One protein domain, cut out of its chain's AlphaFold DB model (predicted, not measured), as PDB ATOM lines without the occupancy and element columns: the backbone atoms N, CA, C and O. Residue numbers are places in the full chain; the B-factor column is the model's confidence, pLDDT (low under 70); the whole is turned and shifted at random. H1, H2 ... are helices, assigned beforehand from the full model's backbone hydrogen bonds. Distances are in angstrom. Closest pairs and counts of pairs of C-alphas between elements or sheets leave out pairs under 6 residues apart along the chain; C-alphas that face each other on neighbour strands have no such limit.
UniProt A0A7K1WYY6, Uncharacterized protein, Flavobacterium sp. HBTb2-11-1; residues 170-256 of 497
ATOM      1  N   GLY A 170     -13.728  56.110  26.640       70.19
ATOM      2  CA  GLY A 170     -13.258  57.286  25.907       70.19
ATOM      3  C   GLY A 170     -12.676  56.858  24.559       70.19
ATOM      4  O   GLY A 170     -11.926  55.886  24.515       70.19
ATOM      5  N   ASN A 171     -12.973  57.589  23.477       82.00
ATOM      6  CA  ASN A 171     -12.421  57.360  22.128       82.00
ATOM      7  C   ASN A 171     -10.924  57.739  22.026       82.00
ATOM      8  O   ASN A 171     -10.486  58.373  21.068       82.00
ATOM      9  N   THR A 172     -10.140  57.390  23.041       90.25
ATOM     10  CA  THR A 172      -8.697  57.593  23.141       90.25
ATOM     11  C   THR A 172      -8.024  56.244  23.368       90.25
ATOM     12  O   THR A 172      -8.644  55.315  23.889       90.25
ATOM     13  N   GLY A 173      -6.743  56.131  23.011       88.56
ATOM     14  CA  GLY A 173      -5.964  54.915  23.261       88.56
ATOM     15  C   GLY A 173      -5.984  54.483  24.735       88.56
ATOM     16  O   GLY A 173      -6.203  53.311  25.030       88.56
ATOM     17  N   GLU A 174      -5.867  55.440  25.662       89.25
ATOM     18  CA  GLU A 174      -5.935  55.181  27.111       89.25
ATOM     19  C   GLU A 174      -7.323  54.683  27.545       89.25
ATOM     20  O   GLU A 174      -7.440  53.753  28.343       89.25
ATOM     21  N   GLY A 175      -8.395  55.263  26.988       89.44
ATOM     22  CA  GLY A 175      -9.766  54.833  27.264       89.44
ATOM     23  C   GLY A 175     -10.023  53.394  26.813       89.44
ATOM     24  O   GLY A 175     -10.608  52.612  27.566       89.44
ATOM     25  N   ILE A 176      -9.529  53.029  25.625       93.19
ATOM     26  CA  ILE A 176      -9.609  51.662  25.095       93.19
ATOM     27  C   ILE A 176      -8.780  50.699  25.950       93.19
ATOM     28  O   ILE A 176      -9.281  49.634  26.305       93.19
ATOM     29  N   TYR A 177      -7.557  51.073  26.344       94.31
ATOM     30  CA  TYR A 177      -6.720  50.265  27.239       94.31
ATOM     31  C   TYR A 177      -7.424  49.961  28.563       94.31
ATOM     32  O   TYR A 177      -7.517  48.799  28.955       94.31
ATOM     33  N   ILE A 178      -7.984  50.976  29.227       89.62
ATOM     34  CA  ILE A 178      -8.716  50.789  30.485       89.62
ATOM     35  C   ILE A 178      -9.904  49.840  30.286       89.62
ATOM     36  O   ILE A 178     -10.171  48.992  31.141       89.62
ATOM     37  N   ALA A 179     -10.625  49.970  29.172       91.25
ATOM     38  CA  ALA A 179     -11.777  49.131  28.882       91.25
ATOM     39  C   ALA A 179     -11.380  47.674  28.591       91.25
ATOM     40  O   ALA A 179     -11.929  46.769  29.221       91.25
ATOM     41  N   LEU A 180     -10.365  47.441  27.754       93.81
ATOM     42  CA  LEU A 180      -9.800  46.107  27.533       93.81
ATOM     43  C   LEU A 180      -9.288  45.509  28.850       93.81
ATOM     44  O   LEU A 180      -9.629  44.382  29.193       93.81
ATOM     45  N   GLN A 181      -8.548  46.271  29.657       93.62
ATOM     46  CA  GLN A 181      -8.027  45.800  30.940       93.62
ATOM     47  C   GLN A 181      -9.143  45.387  31.914       93.62
ATOM     48  O   GLN A 181      -8.951  44.448  32.690       93.62
ATOM     49  N   LYS A 182     -10.308  46.048  31.877       89.94
ATOM     50  CA  LYS A 182     -11.502  45.630  32.633       89.94
ATOM     51  C   LYS A 182     -12.099  44.333  32.086       89.94
ATOM     52  O   LYS A 182     -12.439  43.465  32.879       89.94
ATOM     53  N   MET A 183     -12.198  44.189  30.763       91.81
ATOM     54  CA  MET A 183     -12.757  42.994  30.109       91.81
ATOM     55  C   MET A 183     -11.902  41.742  30.338       91.81
ATOM     56  O   MET A 183     -12.432  40.636  30.438       91.81
ATOM     57  N   PHE A 184     -10.583  41.907  30.424       93.00
ATOM     58  CA  PHE A 184      -9.627  40.814  30.600       93.00
ATOM     59  C   PHE A 184      -9.369  40.440  32.063       93.00
ATOM     60  O   PHE A 184      -8.893  39.337  32.316       93.00
ATOM     61  N   LYS A 185      -9.717  41.294  33.034       87.50
ATOM     62  CA  LYS A 185      -9.602  40.956  34.460       87.50
ATOM     63  C   LYS A 185     -10.688  39.962  34.907       87.50
ATOM     64  O   LYS A 185     -11.817  40.046  34.428       87.50
ATOM     65  N   PRO A 186     -10.379  39.079  35.876       85.81
ATOM     66  CA  PRO A 186      -9.068  38.887  36.514       85.81
ATOM     67  C   PRO A 186      -8.101  38.013  35.694       85.81
ATOM     68  O   PRO A 186      -6.946  37.881  36.083       85.81
ATOM     69  N   ASP A 187      -8.569  37.439  34.586       83.00
ATOM     70  CA  ASP A 187      -7.906  36.363  33.840       83.00
ATOM     71  C   ASP A 187      -6.544  36.751  33.245       83.00
ATOM     72  O   ASP A 187      -5.674  35.898  33.086       83.00
ATOM     73  N   TYR A 188      -6.359  38.025  32.893       89.12
ATOM     74  CA  TYR A 188      -5.158  38.499  32.218       89.12
ATOM     75  C   TYR A 188      -4.828  39.954  32.571       89.12
ATOM     76  O   TYR A 188      -5.712  40.812  32.708       89.12
ATOM     77  N   GLN A 189      -3.534  40.243  32.696       89.81
ATOM     78  CA  GLN A 189      -3.006  41.598  32.829       89.81
ATOM     79  C   GLN A 189      -2.142  41.917  31.619       89.81
ATOM     80  O   GLN A 189      -1.224  41.163  31.312       89.81
ATOM     81  N   PHE A 190      -2.444  43.033  30.957       86.94
ATOM     82  CA  PHE A 190      -1.662  43.478  29.816       86.94
ATOM     83  C   PHE A 190      -0.270  43.917  30.274       86.94
ATOM     84  O   PHE A 190      -0.120  44.665  31.243       86.94
ATOM     85  N   SER A 191       0.744  43.466  29.549       85.62
ATOM     86  CA  SER A 191       2.116  43.942  29.651       85.62
ATOM     87  C   SER A 191       2.224  45.422  29.262       85.62
ATOM     88  O   SER A 191       1.346  46.001  28.615       85.62
ATOM     89  N   ALA A 192       3.343  46.050  29.624       79.94
ATOM     90  CA  ALA A 192       3.620  47.431  29.232       79.94
ATOM     91  C   ALA A 192       3.672  47.610  27.702       79.94
ATOM     92  O   ALA A 192       3.279  48.663  27.197       79.94
ATOM     93  N   LEU A 193       4.121  46.582  26.977       78.44
ATOM     94  CA  LEU A 193       4.216  46.600  25.521       78.44
ATOM     95  C   LEU A 193       2.834  46.491  24.873       78.44
ATOM     96  O   LEU A 193       2.491  47.328  24.047       78.44
ATOM     97  N   GLU A 194       1.978  45.586  25.350       86.75
ATOM     98  CA  GLU A 194       0.581  45.521  24.904       86.75
ATOM     99  C   GLU A 194      -0.171  46.817  25.229       86.75
ATOM    100  O   GLU A 194      -0.911  47.322  24.387       86.75
ATOM    101  N   LYS A 195       0.049  47.412  26.411       89.12
ATOM    102  CA  LYS A 195      -0.498  48.736  26.753       89.12
ATOM    103  C   LYS A 195      -0.054  49.791  25.734       89.12
ATOM    104  O   LYS A 195      -0.891  50.540  25.230       89.12
ATOM    105  N   TYR A 196       1.240  49.846  25.415       83.88
ATOM    106  CA  TYR A 196       1.778  50.766  24.414       83.88
ATOM    107  C   TYR A 196       1.152  50.526  23.032       83.88
ATOM    108  O   TYR A 196       0.695  51.484  22.402       83.88
ATOM    109  N   THR A 197       1.066  49.270  22.586       87.12
ATOM    110  CA  THR A 197       0.428  48.873  21.326       87.12
ATOM    111  C   THR A 197      -1.025  49.327  21.296       87.12
ATOM    112  O   THR A 197      -1.436  49.970  20.330       87.12
ATOM    113  N   ILE A 198      -1.782  49.091  22.371       92.25
ATOM    114  CA  ILE A 198      -3.191  49.476  22.468       92.25
ATOM    115  C   ILE A 198      -3.364  50.991  22.323       92.25
ATOM    116  O   ILE A 198      -4.227  51.441  21.562       92.25
ATOM    117  N   ILE A 199      -2.551  51.770  23.044       90.06
ATOM    118  CA  ILE A 199      -2.669  53.228  23.098       90.06
ATOM    119  C   ILE A 199      -2.281  53.867  21.762       90.06
ATOM    120  O   ILE A 199      -3.000  54.740  21.270       90.06
ATOM    121  N   ASN A 200      -1.166  53.433  21.167       88.19
ATOM    122  CA  ASN A 200      -0.618  54.058  19.960       88.19
ATOM    123  C   ASN A 200      -1.288  53.566  18.670       88.19
ATOM    124  O   ASN A 200      -1.343  54.308  17.694       88.19
ATOM    125  N   ASN A 201      -1.880  52.368  18.671       92.00
ATOM    126  CA  ASN A 201      -2.615  51.813  17.532       92.00
ATOM    127  C   ASN A 201      -4.132  51.908  17.734       92.00
ATOM    128  O   ASN A 201      -4.870  50.960  17.464       92.00
ATOM    129  N   TYR A 202      -4.615  53.064  18.203       91.69
ATOM    130  CA  TYR A 202      -5.981  53.205  18.718       91.69
ATOM    131  C   TYR A 202      -7.078  52.729  17.750       91.69
ATOM    132  O   TYR A 202      -8.074  52.178  18.201       91.69
ATOM    133  N   GLN A 203      -6.911  52.904  16.433       94.12
ATOM    134  CA  GLN A 203      -7.889  52.449  15.434       94.12
ATOM    135  C   GLN A 203      -8.001  50.919  15.378       94.12
ATOM    136  O   GLN A 203      -9.101  50.382  15.264       94.12
ATOM    137  N   TYR A 204      -6.873  50.217  15.499       95.56
ATOM    138  CA  TYR A 204      -6.844  48.759  15.555       95.56
ATOM    139  C   TYR A 204      -7.428  48.258  16.876       95.56
ATOM    140  O   TYR A 204      -8.318  47.410  16.891       95.56
ATOM    141  N   SER A 205      -7.006  48.859  17.987       94.44
ATOM    142  CA  SER A 205      -7.522  48.548  19.322       94.44
ATOM    143  C   SER A 205      -9.027  48.792  19.425       94.44
ATOM    144  O   SER A 205      -9.736  48.010  20.057       94.44
ATOM    145  N   LYS A 206      -9.529  49.841  18.759       94.88
ATOM    146  CA  LYS A 206     -10.958  50.142  18.659       94.88
ATOM    147  C   LYS A 206     -11.720  49.013  17.954       94.88
ATOM    148  O   LYS A 206     -12.772  48.601  18.429       94.88
ATOM    149  N   ALA A 207     -11.187  48.475  16.858       96.19
ATOM    150  CA  ALA A 207     -11.813  47.344  16.176       96.19
ATOM    151  C   ALA A 207     -11.881  46.093  17.075       96.19
ATOM    152  O   ALA A 207     -12.895  45.398  17.088       96.19
ATOM    153  N   LEU A 208     -10.837  45.839  17.874       96.56
ATOM    154  CA  LEU A 208     -10.792  44.708  18.805       96.56
ATOM    155  C   LEU A 208     -11.785  44.838  19.963       96.56
ATOM    156  O   LEU A 208     -12.452  43.864  20.309       96.56
ATOM    157  N   ILE A 209     -11.913  46.028  20.553       94.62
ATOM    158  CA  ILE A 209     -12.905  46.255  21.611       94.62
ATOM    159  C   ILE A 209     -14.335  46.227  21.063       94.62
ATOM    160  O   ILE A 209     -15.214  45.652  21.700       94.62
ATOM    161  N   ASP A 210     -14.576  46.775  19.867       94.38
ATOM    162  CA  ASP A 210     -15.888  46.709  19.215       94.38
ATOM    163  C   ASP A 210     -16.271  45.253  18.913       94.38
ATOM    164  O   ASP A 210     -17.405  44.847  19.163       94.38
ATOM    165  N   PHE A 211     -15.316  44.435  18.461       96.12
ATOM    166  CA  PHE A 211     -15.495  42.990  18.316       96.12
ATOM    167  C   PHE A 211     -15.909  42.324  19.635       96.12
ATOM    168  O   PHE A 211     -16.922  41.627  19.670       96.12
ATOM    169  N   LEU A 212     -15.177  42.567  20.725       95.12
ATOM    170  CA  LEU A 212     -15.492  41.984  22.032       95.12
ATOM    171  C   LEU A 212     -16.855  42.439  22.570       95.12
ATOM    172  O   LEU A 212     -17.571  41.642  23.172       95.12
ATOM    173  N   ASN A 213     -17.238  43.693  22.329       92.81
ATOM    174  CA  ASN A 213     -18.555  44.209  22.704       92.81
ATOM    175  C   ASN A 213     -19.690  43.541  21.915       92.81
ATOM    176  O   ASN A 213     -20.756  43.298  22.477       92.81
ATOM    177  N   ASN A 214     -19.466  43.242  20.633       92.50
ATOM    178  CA  ASN A 214     -20.484  42.669  19.752       92.50
ATOM    179  C   ASN A 214     -20.621  41.146  19.904       92.50
ATOM    180  O   ASN A 214     -21.735  40.630  19.905       92.50
ATOM    181  N   GLU A 215     -19.504  40.425  20.034       92.50
ATOM    182  CA  GLU A 215     -19.481  38.951  20.056       92.50
ATOM    183  C   GLU A 215     -19.275  38.375  21.473       92.50
ATOM    184  O   GLU A 215     -19.345  37.163  21.675       92.50
ATOM    185  N   GLY A 216     -19.045  39.231  22.473       91.81
ATOM    186  CA  GLY A 216     -18.908  38.868  23.884       91.81
ATOM    187  C   GLY A 216     -17.485  38.500  24.327       91.81
ATOM    188  O   GLY A 216     -16.577  38.268  23.528       91.81
ATOM    189  N   PHE A 217     -17.293  38.406  25.647       91.56
ATOM    190  CA  PHE A 217     -15.985  38.221  26.303       91.56
ATOM    191  C   PHE A 217     -15.638  36.750  26.585       91.56
ATOM    192  O   PHE A 217     -15.175  36.409  27.676       91.56
ATOM    193  N   THR A 218     -15.895  35.856  25.632       87.88
ATOM    194  CA  THR A 218     -15.577  34.428  25.801       87.88
ATOM    195  C   THR A 218     -14.057  34.204  25.856       87.88
ATOM    196  O   THR A 218     -13.304  35.010  25.303       87.88
ATOM    197  N   PRO A 219     -13.567  33.103  26.463       87.31
ATOM    198  CA  PRO A 219     -12.136  32.785  26.460       87.31
ATOM    199  C   PRO A 219     -11.524  32.743  25.052       87.31
ATOM    200  O   PRO A 219     -10.420  33.241  24.849       87.31
ATOM    201  N   ALA A 220     -12.259  32.222  24.063       85.25
ATOM    202  CA  ALA A 220     -11.815  32.181  22.672       85.25
ATOM    203  C   ALA A 220     -11.694  33.586  22.058       85.25
ATOM    204  O   ALA A 220     -10.697  33.879  21.402       85.25
ATOM    205  N   ASN A 221     -12.671  34.467  22.301       92.38
ATOM    206  CA  ASN A 221     -12.639  35.841  21.794       92.38
ATOM    207  C   ASN A 221     -11.506  36.643  22.445       92.38
ATOM    208  O   ASN A 221     -10.788  37.358  21.754       92.38
ATOM    209  N   LYS A 222     -11.294  36.469  23.756       91.44
ATOM    210  CA  LYS A 222     -10.166  37.066  24.485       91.44
ATOM    211  C   LYS A 222      -8.818  36.596  23.930       91.44
ATOM    212  O   LYS A 222      -7.962  37.427  23.643       91.44
ATOM    213  N   ALA A 223      -8.641  35.288  23.737       88.38
ATOM    214  CA  ALA A 223      -7.415  34.723  23.170       88.38
ATOM    215  C   ALA A 223      -7.150  35.239  21.747       88.38
ATOM    216  O   ALA A 223      -6.026  35.621  21.430       88.38
ATOM    217  N   PHE A 224      -8.189  35.322  20.911       92.75
ATOM    218  CA  PHE A 224      -8.086  35.919  19.582       92.75
ATOM    219  C   PHE A 224      -7.673  37.394  19.647       92.75
ATOM    220  O   PHE A 224      -6.761  37.801  18.934       92.75
ATOM    221  N   THR A 225      -8.277  38.193  20.531       95.88
ATOM    222  CA  THR A 225      -7.892  39.598  20.719       95.88
ATOM    223  C   THR A 225      -6.425  39.745  21.133       95.88
ATOM    224  O   THR A 225      -5.751  40.609  20.581       95.88
ATOM    225  N   LEU A 226      -5.911  38.904  22.038       93.25
ATOM    226  CA  LEU A 226      -4.486  38.916  22.407       93.25
ATOM    227  C   LEU A 226      -3.590  38.571  21.218       93.25
ATOM    228  O   LEU A 226      -2.649  39.305  20.930       93.25
ATOM    229  N   GLN A 227      -3.932  37.522  20.466       92.44
ATOM    230  CA  GLN A 227      -3.191  37.165  19.257       92.44
ATOM    231  C   GLN A 227      -3.168  38.313  18.239       92.44
ATOM    232  O   GLN A 227      -2.142  38.571  17.618       92.44
ATOM    233  N   MET A 228      -4.287  39.021  18.061       95.25
ATOM    234  CA  MET A 228      -4.340  40.173  17.161       95.25
ATOM    235  C   MET A 228      -3.505  41.348  17.670       95.25
ATOM    236  O   MET A 228      -2.911  42.036  16.848       95.25
ATOM    237  N   LEU A 229      -3.421  41.573  18.986       93.12
ATOM    238  CA  LEU A 229      -2.531  42.588  19.557       93.12
ATOM    239  C   LEU A 229      -1.060  42.276  19.269       93.12
ATOM    240  O   LEU A 229      -0.354  43.175  18.821       93.12
ATOM    241  N   TYR A 230      -0.634  41.018  19.411       89.56
ATOM    242  CA  TYR A 230       0.716  40.603  19.011       89.56
ATOM    243  C   TYR A 230       0.949  40.784  17.512       89.56
ATOM    244  O   TYR A 230       1.962  41.336  17.105       89.56
ATOM    245  N   ASN A 231      -0.025  40.433  16.671       88.06
ATOM    246  CA  ASN A 231       0.104  40.639  15.228       88.06
ATOM    247  C   ASN A 231       0.183  42.134  14.845       88.06
ATOM    248  O   ASN A 231       0.835  42.477  13.859       88.06
ATOM    249  N   ILE A 232      -0.483  43.029  15.590       89.44
ATOM    250  CA  ILE A 232      -0.350  44.487  15.416       89.44
ATOM    251  C   ILE A 232       1.057  44.936  15.818       89.44
ATOM    252  O   ILE A 232       1.675  45.708  15.091       89.44
ATOM    253  N   GLU A 233       1.556  44.452  16.955       85.56
ATOM    254  CA  GLU A 233       2.899  44.750  17.461       85.56
ATOM    255  C   GLU A 233       3.997  44.302  16.485       85.56
ATOM    256  O   GLU A 233       4.904  45.075  16.181       85.56
ATOM    257  N   ASP A 234       3.845  43.112  15.903       83.12
ATOM    258  CA  ASP A 234       4.737  42.541  14.887       83.12
ATOM    259  C   ASP A 234       4.605  43.211  13.504       83.12
ATOM    260  O   ASP A 234       5.273  42.816  12.545       83.12
ATOM    261  N   GLY A 235       3.715  44.197  13.353       84.50
ATOM    262  CA  GLY A 235       3.504  44.908  12.092       84.50
ATOM    263  C   GLY A 235       2.855  44.065  10.989       84.50
ATOM    264  O   GLY A 235       2.954  44.413   9.813       84.50
ATOM    265  N   GLN A 236       2.168  42.968  11.333       88.62
ATOM    266  CA  GLN A 236       1.490  42.112  10.346       88.62
ATOM    267  C   GLN A 236       0.309  42.817   9.665       88.62
ATOM    268  O   GLN A 236      -0.091  42.436   8.563       88.62
ATOM    269  N   PHE A 237      -0.245  43.848  10.306       89.56
ATOM    270  CA  PHE A 237      -1.296  44.683   9.740       89.56
ATOM    271  C   PHE A 237      -0.745  46.046   9.333       89.56
ATOM    272  O   PHE A 237      -0.298  46.829  10.166       89.56
ATOM    273  N   THR A 238      -0.840  46.358   8.042       89.31
ATOM    274  CA  THR A 238      -0.464  47.668   7.499       89.31
ATOM    275  C   THR A 238      -1.650  48.627   7.439       89.31
ATOM    276  O   THR A 238      -1.459  49.844   7.449       89.31
ATOM    277  N   ILE A 239      -2.880  48.097   7.400       91.75
ATOM    278  CA  ILE A 239      -4.128  48.871   7.430       91.75
ATOM    279  C   ILE A 239      -5.206  48.185   8.284       91.75
ATOM    280  O   ILE A 239      -5.330  46.961   8.301       91.75
ATOM    281  N   VAL A 240      -6.085  48.980   8.910       91.31
ATOM    282  CA  VAL A 240      -7.196  48.499   9.768       91.31
ATOM    283  C   VAL A 240      -8.129  47.523   9.039       91.31
ATOM    284  O   VAL A 240      -8.690  46.617   9.652       91.31
ATOM    285  N   LYS A 241      -8.262  47.652   7.711       92.12
ATOM    286  CA  LYS A 241      -9.060  46.731   6.887       92.12
ATOM    287  C   LYS A 241      -8.599  45.271   7.026       92.12
ATOM    288  O   LYS A 241      -9.444  44.390   7.117       92.12
ATOM    289  N   GLN A 242      -7.292  45.014   7.095       91.88
ATOM    290  CA  GLN A 242      -6.758  43.651   7.222       91.88
ATOM    291  C   GLN A 242      -7.103  43.026   8.581       91.88
ATOM    292  O   GLN A 242      -7.479  41.853   8.650       91.88
ATOM    293  N   LEU A 243      -7.052  43.824   9.653       94.56
ATOM    294  CA  LEU A 243      -7.518  43.394  10.969       94.56
ATOM    295  C   LEU A 243      -9.022  43.099  10.947       94.56
ATOM    296  O   LEU A 243      -9.444  42.051  11.426       94.56
ATOM    297  N   ASN A 244      -9.830  43.979  10.350       94.12
ATOM    298  CA  ASN A 244     -11.272  43.757  10.235       94.12
ATOM    299  C   ASN A 244     -11.597  42.473   9.462       94.12
ATOM    300  O   ASN A 244     -12.464  41.719   9.896       94.12
ATOM    301  N   ASN A 245     -10.879  42.175   8.376       92.62
ATOM    302  CA  ASN A 245     -11.025  40.905   7.660       92.62
ATOM    303  C   ASN A 245     -10.682  39.710   8.567       92.62
ATOM    304  O   ASN A 245     -11.425  38.733   8.594       92.62
ATOM    305  N   SER A 246      -9.615  39.808   9.366       93.38
ATOM    306  CA  SER A 246      -9.227  38.764  10.330       93.38
ATOM    307  C   SER A 246     -10.293  38.550  11.411       93.38
ATOM    308  O   SER A 246     -10.634  37.410  11.721       93.38
ATOM    309  N   ILE A 247     -10.878  39.636  11.935       94.81
ATOM    310  CA  ILE A 247     -12.011  39.597  12.872       94.81
ATOM    311  C   ILE A 247     -13.207  38.886  12.228       94.81
ATOM    312  O   ILE A 247     -13.769  37.972  12.826       94.81
ATOM    313  N   GLN A 248     -13.589  39.263  11.002       93.94
ATOM    314  CA  GLN A 248     -14.713  38.624  10.309       93.94
ATOM    315  C   GLN A 248     -14.451  37.133  10.079       93.94
ATOM    316  O   GLN A 248     -15.291  36.307  10.431       93.94
ATOM    317  N   ASN A 249     -13.271  36.768   9.578       93.06
ATOM    318  CA  ASN A 249     -12.874  35.373   9.381       93.06
ATOM    319  C   ASN A 249     -12.970  34.562  10.679       93.06
ATOM    320  O   ASN A 249     -13.479  33.442  10.666       93.06
ATOM    321  N   PHE A 250     -12.555  35.133  11.813       93.06
ATOM    322  CA  PHE A 250     -12.687  34.492  13.120       93.06
ATOM    323  C   PHE A 250     -14.155  34.294  13.532       93.06
ATOM    324  O   PHE A 250     -14.533  33.191  13.931       93.06
ATOM    325  N   ILE A 251     -15.005  35.312  13.365       92.00
ATOM    326  CA  ILE A 251     -16.445  35.225  13.667       92.00
ATOM    327  C   ILE A 251     -17.117  34.132  12.828       92.00
ATOM    328  O   ILE A 251     -17.864  33.308  13.359       92.00
ATOM    329  N   TYR A 252     -16.852  34.096  11.520       92.44
ATOM    330  CA  TYR A 252     -17.426  33.075  10.642       92.44
ATOM    331  C   TYR A 252     -16.871  31.693  10.917       92.44
ATOM    332  O   TYR A 252     -17.617  30.722  10.843       92.44
ATOM    333  N   SER A 253     -15.596  31.608  11.281       91.88
ATOM    334  CA  SER A 253     -14.985  30.372  11.740       91.88
ATOM    335  C   SER A 253     -15.776  29.811  12.925       91.88
ATOM    336  O   SER A 253     -16.203  28.668  12.875       91.88
ATOM    337  N   GLN A 254     -16.080  30.597  13.958       88.06
ATOM    338  CA  GLN A 254     -16.854  30.096  15.106       88.06
ATOM    339  C   GLN A 254     -18.255  29.567  14.753       88.06
ATOM    340  O   GLN A 254     -18.822  28.788  15.513       88.06
ATOM    341  N   LYS A 255     -18.809  29.988  13.611       91.38
ATOM    342  CA  LYS A 255     -20.147  29.623  13.122       91.38
ATOM    343  C   LYS A 255     -20.071  28.699  11.894       91.38
ATOM    344  O   LYS A 255     -21.023  28.614  11.121       91.38
ATOM    345  N   SER A 256     -18.931  28.035  11.697       92.06
ATOM    346  CA  SER A 256     -18.620  27.185  10.550       92.06
ATOM    347  C   SER A 256     -17.971  25.881  11.008       92.06
ATOM    348  O   SER A 256     -17.228  25.881  11.996       92.06
TER     349      SER A 256
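What this domain is: This is residues 170 to 256 of the 497 residues of an uncharacterized protein of Flavobacterium sp. HBTb2-11-1 (UniProt A0A7K1WYY6). H3, H4 and H5 make an up-and-down bundle, each running against the one before; H2 crosses the end where H3 begins and H4 ends, and H1 packs on H2 and H3. The 87 printed residues, with five named helices, H1 to H5 along the chain, are all helix in class. The whole is compact, radius of gyration of the C-alphas 12.0 A, spanning 35 by 30 by 22 A.

How they stand to each other: H4, residues 219 to 233, forms a hairpin with the hub H3, residues 202 to 215, at a shallow tilt of 12 degrees; their closest C-alphas, Leu 208 and Thr 225, are 6.2 A apart. H5, residues 240 to 254, touches H3, closest C-alphas Tyr 204 and Val 240, 5.8 A. H2, residues 192 to 200, touches residues 229 to 233 of H4, about perpendicular at 77 degrees, closest C-alphas Thr 197 and Glu 233, 6.2 A. H1, residues 173 to 184, touches H2 with residues 173 to 177 alone, closest C-alphas Gly 173 and Ile 199, 3.7 A. Each helix has every O i to N i+4 pair within hydrogen-bond range.

Where its parts are: H5 is 21.5 A long, H4 21.2 A and H3 19.7 A. H1 begins at C-alpha 173 (-5.964, 54.915, 23.261); H5 ends at C-alpha 254 (-16.854, 30.096, 15.106).

The domain as a whole: The printed part has no cut and no long link; no printed residue is under 70 in pLDDT.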